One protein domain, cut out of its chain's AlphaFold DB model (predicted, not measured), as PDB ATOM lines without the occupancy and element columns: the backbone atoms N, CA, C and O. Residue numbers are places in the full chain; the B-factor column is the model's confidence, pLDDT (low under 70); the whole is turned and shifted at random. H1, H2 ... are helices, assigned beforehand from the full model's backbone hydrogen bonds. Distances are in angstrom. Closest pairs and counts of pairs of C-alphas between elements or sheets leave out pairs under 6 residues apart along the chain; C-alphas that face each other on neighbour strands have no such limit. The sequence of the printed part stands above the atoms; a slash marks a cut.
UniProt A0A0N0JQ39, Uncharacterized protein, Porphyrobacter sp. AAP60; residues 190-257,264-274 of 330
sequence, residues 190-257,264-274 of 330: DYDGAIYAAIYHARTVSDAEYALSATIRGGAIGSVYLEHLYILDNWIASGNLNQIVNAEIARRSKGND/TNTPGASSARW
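Overview. This is residues 190 to 257 and 264 to 274 of the 330 residues of an uncharacterized protein of Porphyrobacter sp. AAP60 (UniProt A0A0N0JQ39). Two helical hairpins pack face to face with steep crossings, one made of the longest helix, H4, with H3, the other of H1 with H2; the short H5 packs on H3 on the side away from H1 and H2. The printed part has 79 residues, with five named helices in the order H1 to H5 and no named strand: all helix. It is compact, with a radius of gyration of the C-alphas of 11.5 A, and rounded, spanning 31 by 25 by 21 A.

Arrangement. Start at H4, residues 239 to 252, which touches the hub H3, residues 226 to 235, at a shallow tilt of 27 degrees, opposite ways; this is a hairpin, with the closest C-alphas, of Asp 233 and Asn 242, 5.9 A apart. H5, residues 269 to 274, touches H3 at a steep tilt of 57 degrees; the closest C-alphas, of Asn 234 and Ser 271, are 4.8 A apart. H1, residues 191 to 202, only just touches H3, with 3 pairs of C-alphas within 8 A, through its residues 195 to 199 alone; the closest are those of Tyr 196 and His 228, 7.1 A. H1 forms the other hairpin with H2, residues 205 to 217, at a shallow tilt of 6 degrees, with C-alphas 198 and 208 closest at 4.9 A. H1 and H4 are apart. Every O i to N i+4 pair is within hydrogen-bond range in H2, H3, H4 and H5; in H1 7 of 8 are.

Along the chain. Find C-alpha 239 at (-21.084, 24.496, -32.584); from there H4 runs 20.3 A. H2 runs 18.0 A, H1 14.9 A, H3 14.4 A and H5 8.3 A, ending at C-alpha 274, (-9.696, 28.680, -18.377).

Size, cuts and confidence. Look for the cut after residue 257: residues 258 to 263 are not printed, and C-alphas 257 and 264 are 9.3 A apart. Residues 253 to 257 and 264 to 274 are under pLDDT 70.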
ATOM      1  N   ASP A 190      -3.893   7.998 -39.001       97.25
ATOM      2  CA  ASP A 190      -3.505   8.378 -37.643       97.25
ATOM      3  C   ASP A 190      -4.236   9.663 -37.240       97.25
ATOM      4  O   ASP A 190      -3.751  10.784 -37.414       97.25
ATOM      5  N   TYR A 191      -5.467   9.496 -36.765       97.62
ATOM      6  CA  TYR A 191      -6.339  10.619 -36.436       97.62
ATOM      7  C   TYR A 191      -5.874  11.397 -35.207       97.62
ATOM      8  O   TYR A 191      -5.948  12.624 -35.203       97.62
ATOM      9  N   ASP A 192      -5.356  10.716 -34.184       97.50
ATOM     10  CA  ASP A 192      -4.822  11.404 -33.011       97.50
ATOM     11  C   ASP A 192      -3.531  12.163 -33.353       97.50
ATOM     12  O   ASP A 192      -3.417  13.342 -33.017       97.50
ATOM     13  N   GLY A 193      -2.625  11.560 -34.132       97.06
ATOM     14  CA  GLY A 193      -1.438  12.241 -34.650       97.06
ATOM     15  C   GLY A 193      -1.780  13.476 -35.489       97.06
ATOM     16  O   GLY A 193      -1.099  14.500 -35.398       97.06
ATOM     17  N   ALA A 194      -2.880  13.444 -36.247       97.75
ATOM     18  CA  ALA A 194      -3.373  14.607 -36.986       97.75
ATOM     19  C   ALA A 194      -3.881  15.723 -36.059       97.75
ATOM     20  O   ALA A 194      -3.565  16.895 -36.282       97.75
ATOM     21  N   ILE A 195      -4.630  15.377 -35.005       97.81
ATOM     22  CA  ILE A 195      -5.057  16.325 -33.967       97.81
ATOM     23  C   ILE A 195      -3.839  16.914 -33.241       97.81
ATOM     24  O   ILE A 195      -3.749  18.132 -33.082       97.81
ATOM     25  N   TYR A 196      -2.868  16.081 -32.868       96.44
ATOM     26  CA  TYR A 196      -1.611  16.509 -32.258       96.44
ATOM     27  C   TYR A 196      -0.861  17.494 -33.165       96.44
ATOM     28  O   TYR A 196      -0.464  18.577 -32.729       96.44
ATOM     29  N   ALA A 197      -0.713  17.169 -34.452       95.94
ATOM     30  CA  ALA A 197      -0.095  18.055 -35.433       95.94
ATOM     31  C   ALA A 197      -0.841  19.390 -35.544       95.94
ATOM     32  O   ALA A 197      -0.212  20.449 -35.589       95.94
ATOM     33  N   ALA A 198      -2.170  19.372 -35.519       96.50
ATOM     34  CA  ALA A 198      -2.967  20.587 -35.577       96.50
ATOM     35  C   ALA A 198      -2.782  21.472 -34.331       96.50
ATOM     36  O   ALA A 198      -2.554  22.677 -34.460       96.50
ATOM     37  N   ILE A 199      -2.807  20.880 -33.134       95.00
ATOM     38  CA  ILE A 199      -2.686  21.597 -31.856       95.00
ATOM     39  C   ILE A 199      -1.270  22.135 -31.651       95.00
ATOM     40  O   ILE A 199      -1.100  23.303 -31.307       95.00
ATOM     41  N   TYR A 200      -0.246  21.303 -31.856       92.31
ATOM     42  CA  TYR A 200       1.116  21.606 -31.413       92.31
ATOM     43  C   TYR A 200       2.043  22.101 -32.522       92.31
ATOM     44  O   TYR A 200       2.966  22.867 -32.222       92.31
ATOM     45  N   HIS A 201       1.798  21.730 -33.785       91.69
ATOM     46  CA  HIS A 201       2.608  22.171 -34.927       91.69
ATOM     47  C   HIS A 201       1.939  23.301 -35.715       91.69
ATOM     48  O   HIS A 201       2.539  24.363 -35.888       91.69
ATOM     49  N   ALA A 202       0.699  23.107 -36.171       92.19
ATOM     50  CA  ALA A 202      -0.023  24.132 -36.922       92.19
ATOM     51  C   ALA A 202      -0.459  25.293 -36.022       92.19
ATOM     52  O   ALA A 202      -0.278  26.458 -36.384       92.19
ATOM     53  N   ARG A 203      -0.913  24.966 -34.806       91.88
ATOM     54  CA  ARG A 203      -1.320  25.899 -33.750       91.88
ATOM     55  C   ARG A 203      -2.402  26.880 -34.199       91.88
ATOM     56  O   ARG A 203      -2.365  28.058 -33.845       91.88
ATOM     57  N   THR A 204      -3.353  26.410 -35.002       91.88
ATOM     58  CA  THR A 204      -4.511  27.209 -35.411       91.88
ATOM     59  C   THR A 204      -5.809  26.455 -35.146       91.88
ATOM     60  O   THR A 204      -5.864  25.231 -35.265       91.88
ATOM     61  N   VAL A 205      -6.870  27.198 -34.815       93.06
ATOM     62  CA  VAL A 205      -8.217  26.628 -34.638       93.06
ATOM     63  C   VAL A 205      -8.712  26.010 -35.946       93.06
ATOM     64  O   VAL A 205      -9.255  24.917 -35.930       93.06
ATOM     65  N   SER A 206      -8.433  26.649 -37.087       93.62
ATOM     66  CA  SER A 206      -8.841  26.158 -38.411       93.62
ATOM     67  C   SER A 206      -8.250  24.782 -38.743       93.62
ATOM     68  O   SER A 206      -8.956  23.911 -39.252       93.62
ATOM     69  N   ASP A 207      -6.973  24.553 -38.425       94.69
ATOM     70  CA  ASP A 207      -6.333  23.252 -38.640       94.69
ATOM     71  C   ASP A 207      -6.837  22.198 -37.639       94.69
ATOM     72  O   ASP A 207      -7.001  21.033 -38.005       94.69
ATOM     73  N   ALA A 208      -7.147  22.603 -36.401       96.06
ATOM     74  CA  ALA A 208      -7.728  21.725 -35.384       96.06
ATOM     75  C   ALA A 208      -9.157  21.290 -35.751       96.06
ATOM     76  O   ALA A 208      -9.478  20.104 -35.689       96.06
ATOM     77  N   GLU A 209      -9.993  22.219 -36.218       96.81
ATOM     78  CA  GLU A 209     -11.329  21.942 -36.754       96.81
ATOM     79  C   GLU A 209     -11.263  21.037 -37.985       96.81
ATOM     80  O   GLU A 209     -12.076  20.120 -38.121       96.81
ATOM     81  N   TYR A 210     -10.291  21.260 -38.874       96.19
ATOM     82  CA  TYR A 210     -10.075  20.424 -40.051       96.19
ATOM     83  C   TYR A 210      -9.717  18.980 -39.674       96.19
ATOM     84  O   TYR A 210     -10.364  18.043 -40.157       96.19
ATOM     85  N   ALA A 211      -8.739  18.795 -38.784       97.62
ATOM     86  CA  ALA A 211      -8.317  17.482 -38.304       97.62
ATOM     87  C   ALA A 211      -9.445  16.766 -37.539       97.62
ATOM     88  O   ALA A 211      -9.710  15.583 -37.774       97.62
ATOM     89  N   LEU A 212     -10.181  17.489 -36.690       97.94
ATOM     90  CA  LEU A 212     -11.330  16.962 -35.954       97.94
ATOM     91  C   LEU A 212     -12.474  16.560 -36.887       97.94
ATOM     92  O   LEU A 212     -13.029  15.472 -36.752       97.94
ATOM     93  N   SER A 213     -12.790  17.383 -37.884       97.81
ATOM     94  CA  SER A 213     -13.820  17.068 -38.881       97.81
ATOM     95  C   SER A 213     -13.471  15.809 -39.676       97.81
ATOM     96  O   SER A 213     -14.339  14.978 -39.948       97.81
ATOM     97  N   ALA A 214     -12.202  15.642 -40.059       97.56
ATOM     98  CA  ALA A 214     -11.729  14.423 -40.709       97.56
ATOM     99  C   ALA A 214     -11.842  13.202 -39.781       97.56
ATOM    100  O   ALA A 214     -12.352  12.168 -40.205       97.56
ATOM    101  N   THR A 215     -11.468  13.355 -38.511       97.81
ATOM    102  CA  THR A 215     -11.561  12.307 -37.482       97.81
ATOM    103  C   THR A 215     -12.995  11.837 -37.247       97.81
ATOM    104  O   THR A 215     -13.261  10.635 -37.207       97.81
ATOM    105  N   ILE A 216     -13.944  12.771 -37.152       97.00
ATOM    106  CA  ILE A 216     -15.369  12.472 -36.973       97.00
ATOM    107  C   ILE A 216     -15.924  11.734 -38.193       97.00
ATOM    108  O   ILE A 216     -16.596  10.718 -38.036       97.00
ATOM    109  N   ARG A 217     -15.609  12.193 -39.413       96.75
ATOM    110  CA  ARG A 217     -16.028  11.508 -40.650       96.75
ATOM    111  C   ARG A 217     -15.445  10.104 -40.773       96.75
ATOM    112  O   ARG A 217     -16.107   9.227 -41.313       96.75
ATOM    113  N   GLY A 218     -14.236   9.894 -40.260       95.06
ATOM    114  CA  GLY A 218     -13.601   8.581 -40.181       95.06
ATOM    115  C   GLY A 218     -14.165   7.674 -39.084       95.06
ATOM    116  O   GLY A 218     -13.697   6.549 -38.950       95.06
ATOM    117  N   GLY A 219     -15.121   8.143 -38.272       95.88
ATOM    118  CA  GLY A 219     -15.646   7.395 -37.126       95.88
ATOM    119  C   GLY A 219     -14.610   7.163 -36.019       95.88
ATOM    120  O   GLY A 219     -14.812   6.319 -35.151       95.88
ATOM    121  N   ALA A 220     -13.504   7.908 -36.033       96.25
ATOM    122  CA  ALA A 220     -12.331   7.664 -35.200       96.25
ATOM    123  C   ALA A 220     -12.244   8.602 -33.991       96.25
ATOM    124  O   ALA A 220     -11.205   8.700 -33.347       96.25
ATOM    125  N   ILE A 221     -13.333   9.289 -33.632       95.12
ATOM    126  CA  ILE A 221     -13.336  10.161 -32.448       95.12
ATOM    127  C   ILE A 221     -12.922   9.387 -31.187       95.12
ATOM    128  O   ILE A 221     -12.187   9.918 -30.361       95.12
ATOM    129  N   GLY A 222     -13.287   8.098 -31.123       92.69
ATOM    130  CA  GLY A 222     -12.908   7.113 -30.106       92.69
ATOM    131  C   GLY A 222     -11.402   6.904 -29.903       92.69
ATOM    132  O   GLY A 222     -11.001   6.491 -28.817       92.69
ATOM    133  N   SER A 223     -10.568   7.195 -30.907       93.00
ATOM    134  CA  SER A 223      -9.116   6.972 -30.850       93.00
ATOM    135  C   SER A 223      -8.308   8.199 -30.426       93.00
ATOM    136  O   SER A 223      -7.112   8.069 -30.202       93.00
ATOM    137  N   VAL A 224      -8.926   9.380 -30.328       95.38
ATOM    138  CA  VAL A 224      -8.246  10.622 -29.910       95.38
ATOM    139  C   VAL A 224      -7.984  10.600 -28.405       95.38
ATOM    140  O   VAL A 224      -8.900  10.276 -27.650       95.38
ATOM    141  N   TYR A 225      -6.784  10.958 -27.947       92.31
ATOM    142  CA  TYR A 225      -6.469  11.031 -26.516       92.31
ATOM    143  C   TYR A 225      -7.330  12.067 -25.785       92.31
ATOM    144  O   TYR A 225      -7.711  13.105 -26.330       92.31
ATOM    145  N   LEU A 226      -7.639  11.784 -24.517       87.69
ATOM    146  CA  LEU A 226      -8.541  12.615 -23.721       87.69
ATOM    147  C   LEU A 226      -7.962  14.024 -23.498       87.69
ATOM    148  O   LEU A 226      -8.698  15.007 -23.534       87.69
ATOM    149  N   GLU A 227      -6.640  14.142 -23.367       87.12
ATOM    150  CA  GLU A 227      -5.916  15.411 -23.265       87.12
ATOM    151  C   GLU A 227      -6.127  16.286 -24.505       87.12
ATOM    152  O   GLU A 227      -6.392  17.484 -24.386       87.12
ATOM    153  N   HIS A 228      -6.067  15.693 -25.700       94.19
ATOM    154  CA  HIS A 228      -6.324  16.404 -26.948       94.19
ATOM    155  C   HIS A 228      -7.785  16.851 -27.052       94.19
ATOM    156  O   HIS A 228      -8.042  17.976 -27.483       94.19
ATOM    157  N   LEU A 229      -8.740  16.034 -26.596       92.31
ATOM    158  CA  LEU A 229     -10.156  16.415 -26.544       92.31
ATOM    159  C   LEU A 229     -10.393  17.627 -25.630       92.31
ATOM    160  O   LEU A 229     -11.145  18.523 -26.003       92.31
ATOM    161  N   TYR A 230      -9.719  17.722 -24.478       87.94
ATOM    162  CA  TYR A 230      -9.840  18.901 -23.607       87.94
ATOM    163  C   TYR A 230      -9.287  20.180 -24.237       87.94
ATOM    164  O   TYR A 230      -9.853  21.257 -24.024       87.94
ATOM    165  N   ILE A 231      -8.199  20.076 -25.005       89.50
ATOM    166  CA  ILE A 231      -7.648  21.213 -25.754       89.50
ATOM    167  C   ILE A 231      -8.616  21.623 -26.868       89.50
ATOM    168  O   ILE A 231      -8.861  22.814 -27.054       89.50
ATOM    169  N   LEU A 232      -9.215  20.655 -27.565       92.88
ATOM    170  CA  LEU A 232     -10.220  20.913 -28.596       92.88
ATOM    171  C   LEU A 232     -11.487  21.568 -28.031       92.88
ATOM    172  O   LEU A 232     -11.972  22.507 -28.654       92.88
ATOM    173  N   ASP A 233     -11.989  21.154 -26.859       90.81
ATOM    174  CA  ASP A 233     -13.107  21.846 -26.186       90.81
ATOM    175  C   ASP A 233     -12.765  23.313 -25.892       90.81
ATOM    176  O   ASP A 233     -13.596  24.204 -26.060       90.81
ATOM    177  N   ASN A 234     -11.518  23.587 -25.499       87.69
ATOM    178  CA  ASN A 234     -11.071  24.951 -25.243       87.69
ATOM    179  C   ASN A 234     -10.936  25.787 -26.530       87.69
ATOM    180  O   ASN A 234     -11.337  26.948 -26.543       87.69
ATOM    181  N   TRP A 235     -10.365  25.224 -27.597       91.19
ATOM    182  CA  TRP A 235     -10.095  25.949 -28.848       91.19
ATOM    183  C   TRP A 235     -11.341  26.126 -29.717       91.19
ATOM    184  O   TRP A 235     -11.489  27.151 -30.380       91.19
ATOM    185  N   ILE A 236     -12.239  25.142 -29.709       92.50
ATOM    186  CA  ILE A 236     -13.477  25.118 -30.488       92.50
ATOM    187  C   ILE A 236     -14.619  25.354 -29.505       92.50
ATOM    188  O   ILE A 236     -15.228  24.413 -29.017       92.50
ATOM    189  N   ALA A 237     -14.894  26.615 -29.181       81.94
ATOM    190  CA  ALA A 237     -15.749  26.970 -28.045       81.94
ATOM    191  C   ALA A 237     -17.256  26.680 -28.230       81.94
ATOM    192  O   ALA A 237     -18.014  26.752 -27.265       81.94
ATOM    193  N   SER A 238     -17.732  26.431 -29.456       85.00
ATOM    194  CA  SER A 238     -19.159  26.204 -29.726       85.00
ATOM    195  C   SER A 238     -19.402  25.488 -31.062       85.00
ATOM    196  O   SER A 238     -18.475  25.253 -31.836       85.00
ATOM    197  N   GLY A 239     -20.662  25.137 -31.336       92.44
ATOM    198  CA  GLY A 239     -21.084  24.496 -32.584       92.44
ATOM    199  C   GLY A 239     -21.016  22.966 -32.557       92.44
ATOM    200  O   GLY A 239     -20.718  22.349 -31.537       92.44
ATOM    201  N   ASN A 240     -21.314  22.348 -33.702       94.81
ATOM    202  CA  ASN A 240     -21.468  20.893 -33.812       94.81
ATOM    203  C   ASN A 240     -20.180  20.120 -33.463       94.81
ATOM    204  O   ASN A 240     -20.233  19.103 -32.779       94.81
ATOM    205  N   LEU A 241     -19.013  20.620 -33.888       93.94
ATOM    206  CA  LEU A 241     -17.725  19.992 -33.567       93.94
ATOM    207  C   LEU A 241     -17.461  19.984 -32.056       93.94
ATOM    208  O   LEU A 241     -17.081  18.948 -31.512       93.94
ATOM    209  N   ASN A 242     -17.726  21.104 -31.374       93.06
ATOM    210  CA  ASN A 242     -17.618  21.193 -29.919       93.06
ATOM    211  C   ASN A 242     -18.572  20.215 -29.221       93.06
ATOM    212  O   ASN A 242     -18.159  19.502 -28.313       93.06
ATOM    213  N   GLN A 243     -19.832  20.137 -29.664       93.62
ATOM    214  CA  GLN A 243     -20.825  19.227 -29.085       93.62
ATOM    215  C   GLN A 243     -20.382  17.762 -29.173       93.62
ATOM    216  O   GLN A 243     -20.536  17.020 -28.206       93.62
ATOM    217  N   ILE A 244     -19.786  17.356 -30.297       94.19
ATOM    218  CA  ILE A 244     -19.263  15.997 -30.487       94.19
ATOM    219  C   ILE A 244     -18.066  15.730 -29.565       94.19
ATOM    220  O   ILE A 244     -18.015  14.680 -28.927       94.19
ATOM    221  N   VAL A 245     -17.133  16.680 -29.448       93.19
ATOM    222  CA  VAL A 245     -15.998  16.578 -28.510       93.19
ATOM    223  C   VAL A 245     -16.498  16.453 -27.073       93.19
ATOM    224  O   VAL A 245     -16.077  15.553 -26.352       93.19
ATOM    225  N   ASN A 246     -17.446  17.298 -26.674       89.12
ATOM    226  CA  ASN A 246     -18.030  17.290 -25.338       89.12
ATOM    227  C   ASN A 246     -18.804  16.003 -25.033       89.12
ATOM    228  O   ASN A 246     -18.696  15.476 -23.926       89.12
ATOM    229  N   ALA A 247     -19.531  15.455 -26.008       90.69
ATOM    230  CA  ALA A 247     -20.192  14.161 -25.875       90.69
ATOM    231  C   ALA A 247     -19.178  13.022 -25.693       90.69
ATOM    232  O   ALA A 247     -19.382  12.145 -24.854       90.69
ATOM    233  N   GLU A 248     -18.067  13.048 -26.431       92.06
ATOM    234  CA  GLU A 248     -17.026  12.029 -26.304       92.06
ATOM    235  C   GLU A 248     -16.280  12.123 -24.969       92.06
ATOM    236  O   GLU A 248     -16.028  11.097 -24.334       92.06
ATOM    237  N   ILE A 249     -15.990  13.342 -24.500       87.19
ATOM    238  CA  ILE A 249     -15.460  13.585 -23.154       87.19
ATOM    239  C   ILE A 249     -16.419  13.004 -22.110       87.19
ATOM    240  O   ILE A 249     -15.980  12.218 -21.275       87.19
ATOM    241  N   ALA A 250     -17.718  13.319 -22.190       85.00
ATOM    242  CA  ALA A 250     -18.734  12.825 -21.256       85.00
ATOM    243  C   ALA A 250     -18.828  11.292 -21.242       85.00
ATOM    244  O   ALA A 250     -18.958  10.673 -20.188       85.00
ATOM    245  N   ARG A 251     -18.760  10.672 -22.427       86.38
ATOM    246  CA  ARG A 251     -18.831   9.217 -22.596       86.38
ATOM    247  C   ARG A 251     -17.648   8.512 -21.935       86.38
ATOM    248  O   ARG A 251     -17.802   7.399 -21.434       86.38
ATOM    249  N   ARG A 252     -16.460   9.121 -21.990       82.00
ATOM    250  CA  ARG A 252     -15.220   8.535 -21.462       82.00
ATOM    251  C   ARG A 252     -14.953   8.878 -20.014       82.00
ATOM    252  O   ARG A 252     -14.354   8.050 -19.336       82.00
ATOM    253  N   SER A 253     -15.406  10.041 -19.552       66.81
ATOM    254  CA  SER A 253     -15.310  10.426 -18.153       66.81
ATOM    255  C   SER A 253     -16.128   9.442 -17.322       66.81
ATOM    256  O   SER A 253     -17.347   9.564 -17.192       66.81
ATOM    257  N   LYS A 254     -15.468   8.421 -16.771       57.34
ATOM    258  CA  LYS A 254     -16.068   7.598 -15.721       57.34
ATOM    259  C   LYS A 254     -16.268   8.510 -14.517       57.34
ATOM    260  O   LYS A 254     -15.429   9.367 -14.259       57.34
ATOM    261  N   GLY A 255     -17.338   8.309 -13.748       47.75
ATOM    262  CA  GLY A 255     -17.668   9.134 -12.573       47.75
ATOM    263  C   GLY A 255     -16.552   9.290 -11.524       47.75
ATOM    264  O   GLY A 255     -16.701  10.106 -10.623       47.75
ATOM    265  N   ASN A 256     -15.433   8.562 -11.672       47.94
ATOM    266  CA  ASN A 256     -14.258   8.576 -10.806       47.94
ATOM    267  C   ASN A 256     -12.926   8.811 -11.563       47.94
ATOM    268  O   ASN A 256     -11.878   8.446 -11.038       47.94
ATOM    269  N   ASP A 257     -12.912   9.408 -12.764       45.84
ATOM    270  CA  ASP A 257     -11.674   9.791 -13.498       45.84
ATOM    271  C   ASP A 257     -10.947  10.999 -12.863       45.84
ATOM    272  O   ASP A 257     -10.375  11.879 -13.509       45.84
ATOM    273  N   THR A 264     -13.065  17.655 -11.645       51.12
ATOM    274  CA  THR A 264     -13.335  18.912 -12.363       51.12
ATOM    275  C   THR A 264     -13.394  18.769 -13.888       51.12
ATOM    276  O   THR A 264     -13.424  19.777 -14.581       51.12
ATOM    277  N   ASN A 265     -13.432  17.553 -14.441       52.56
ATOM    278  CA  ASN A 265     -13.412  17.303 -15.891       52.56
ATOM    279  C   ASN A 265     -14.797  16.938 -16.476       52.56
ATOM    280  O   ASN A 265     -14.930  15.939 -17.180       52.56
ATOM    281  N   THR A 266     -15.837  17.731 -16.198       57.88
ATOM    282  CA  THR A 266     -17.120  17.625 -16.924       57.88
ATOM    283  C   THR A 266     -17.020  18.279 -18.314       57.88
ATOM    284  O   THR A 266     -16.116  19.090 -18.535       57.88
ATOM    285  N   PRO A 267     -17.926  17.978 -19.266       56.50
ATOM    286  CA  PRO A 267     -18.012  18.716 -20.529       56.50
ATOM    287  C   PRO A 267     -18.063  20.230 -20.296       56.50
ATOM    288  O   PRO A 267     -18.736  20.689 -19.371       56.50
ATOM    289  N   GLY A 268     -17.307  20.997 -21.080       61.59
ATOM    290  CA  GLY A 268     -17.161  22.445 -20.897       61.59
ATOM    291  C   GLY A 268     -16.369  22.887 -19.651       61.59
ATOM    292  O   GLY A 268     -16.260  24.082 -19.377       61.59
ATOM    293  N   ALA A 269     -15.807  21.973 -18.850       66.56
ATOM    294  CA  ALA A 269     -15.091  22.359 -17.633       66.56
ATOM    295  C   ALA A 269     -13.667  22.866 -17.888       66.56
ATOM    296  O   ALA A 269     -13.145  23.641 -17.087       66.56
ATOM    297  N   SER A 270     -12.987  22.441 -18.959       61.47
ATOM    298  CA  SER A 270     -11.686  23.018 -19.346       61.47
ATOM    299  C   SER A 270     -11.856  24.459 -19.832       61.47
ATOM    300  O   SER A 270     -11.137  25.347 -19.372       61.47
ATOM    301  N   SER A 271     -12.857  24.716 -20.673       64.62
ATOM    302  CA  SER A 271     -13.271  26.059 -21.091       64.62
ATOM    303  C   SER A 271     -13.721  26.924 -19.901       64.62
ATOM    304  O   SER A 271     -13.228  28.045 -19.751       64.62
ATOM    305  N   ALA A 272     -14.540  26.397 -18.982       67.31
ATOM    306  CA  ALA A 272     -14.944  27.106 -17.762       67.31
ATOM    307  C   ALA A 272     -13.770  27.406 -16.809       67.31
ATOM    308  O   ALA A 272     -13.677  28.516 -16.285       67.31
ATOM    309  N   ARG A 273     -12.838  26.462 -16.602       64.88
ATOM    310  CA  ARG A 273     -11.639  26.679 -15.768       64.88
ATOM    311  C   ARG A 273     -10.701  27.708 -16.378       64.88
ATOM    312  O   ARG A 273     -10.196  28.563 -15.657       64.88
ATOM    313  N   TRP A 274     -10.495  27.669 -17.693       60.66
ATOM    314  CA  TRP A 274      -9.696  28.680 -18.377       60.66
ATOM    315  C   TRP A 274     -10.344  30.067 -18.277       60.66
ATOM    316  O   TRP A 274      -9.648  31.039 -17.985       60.66
TER     317      TRP A 274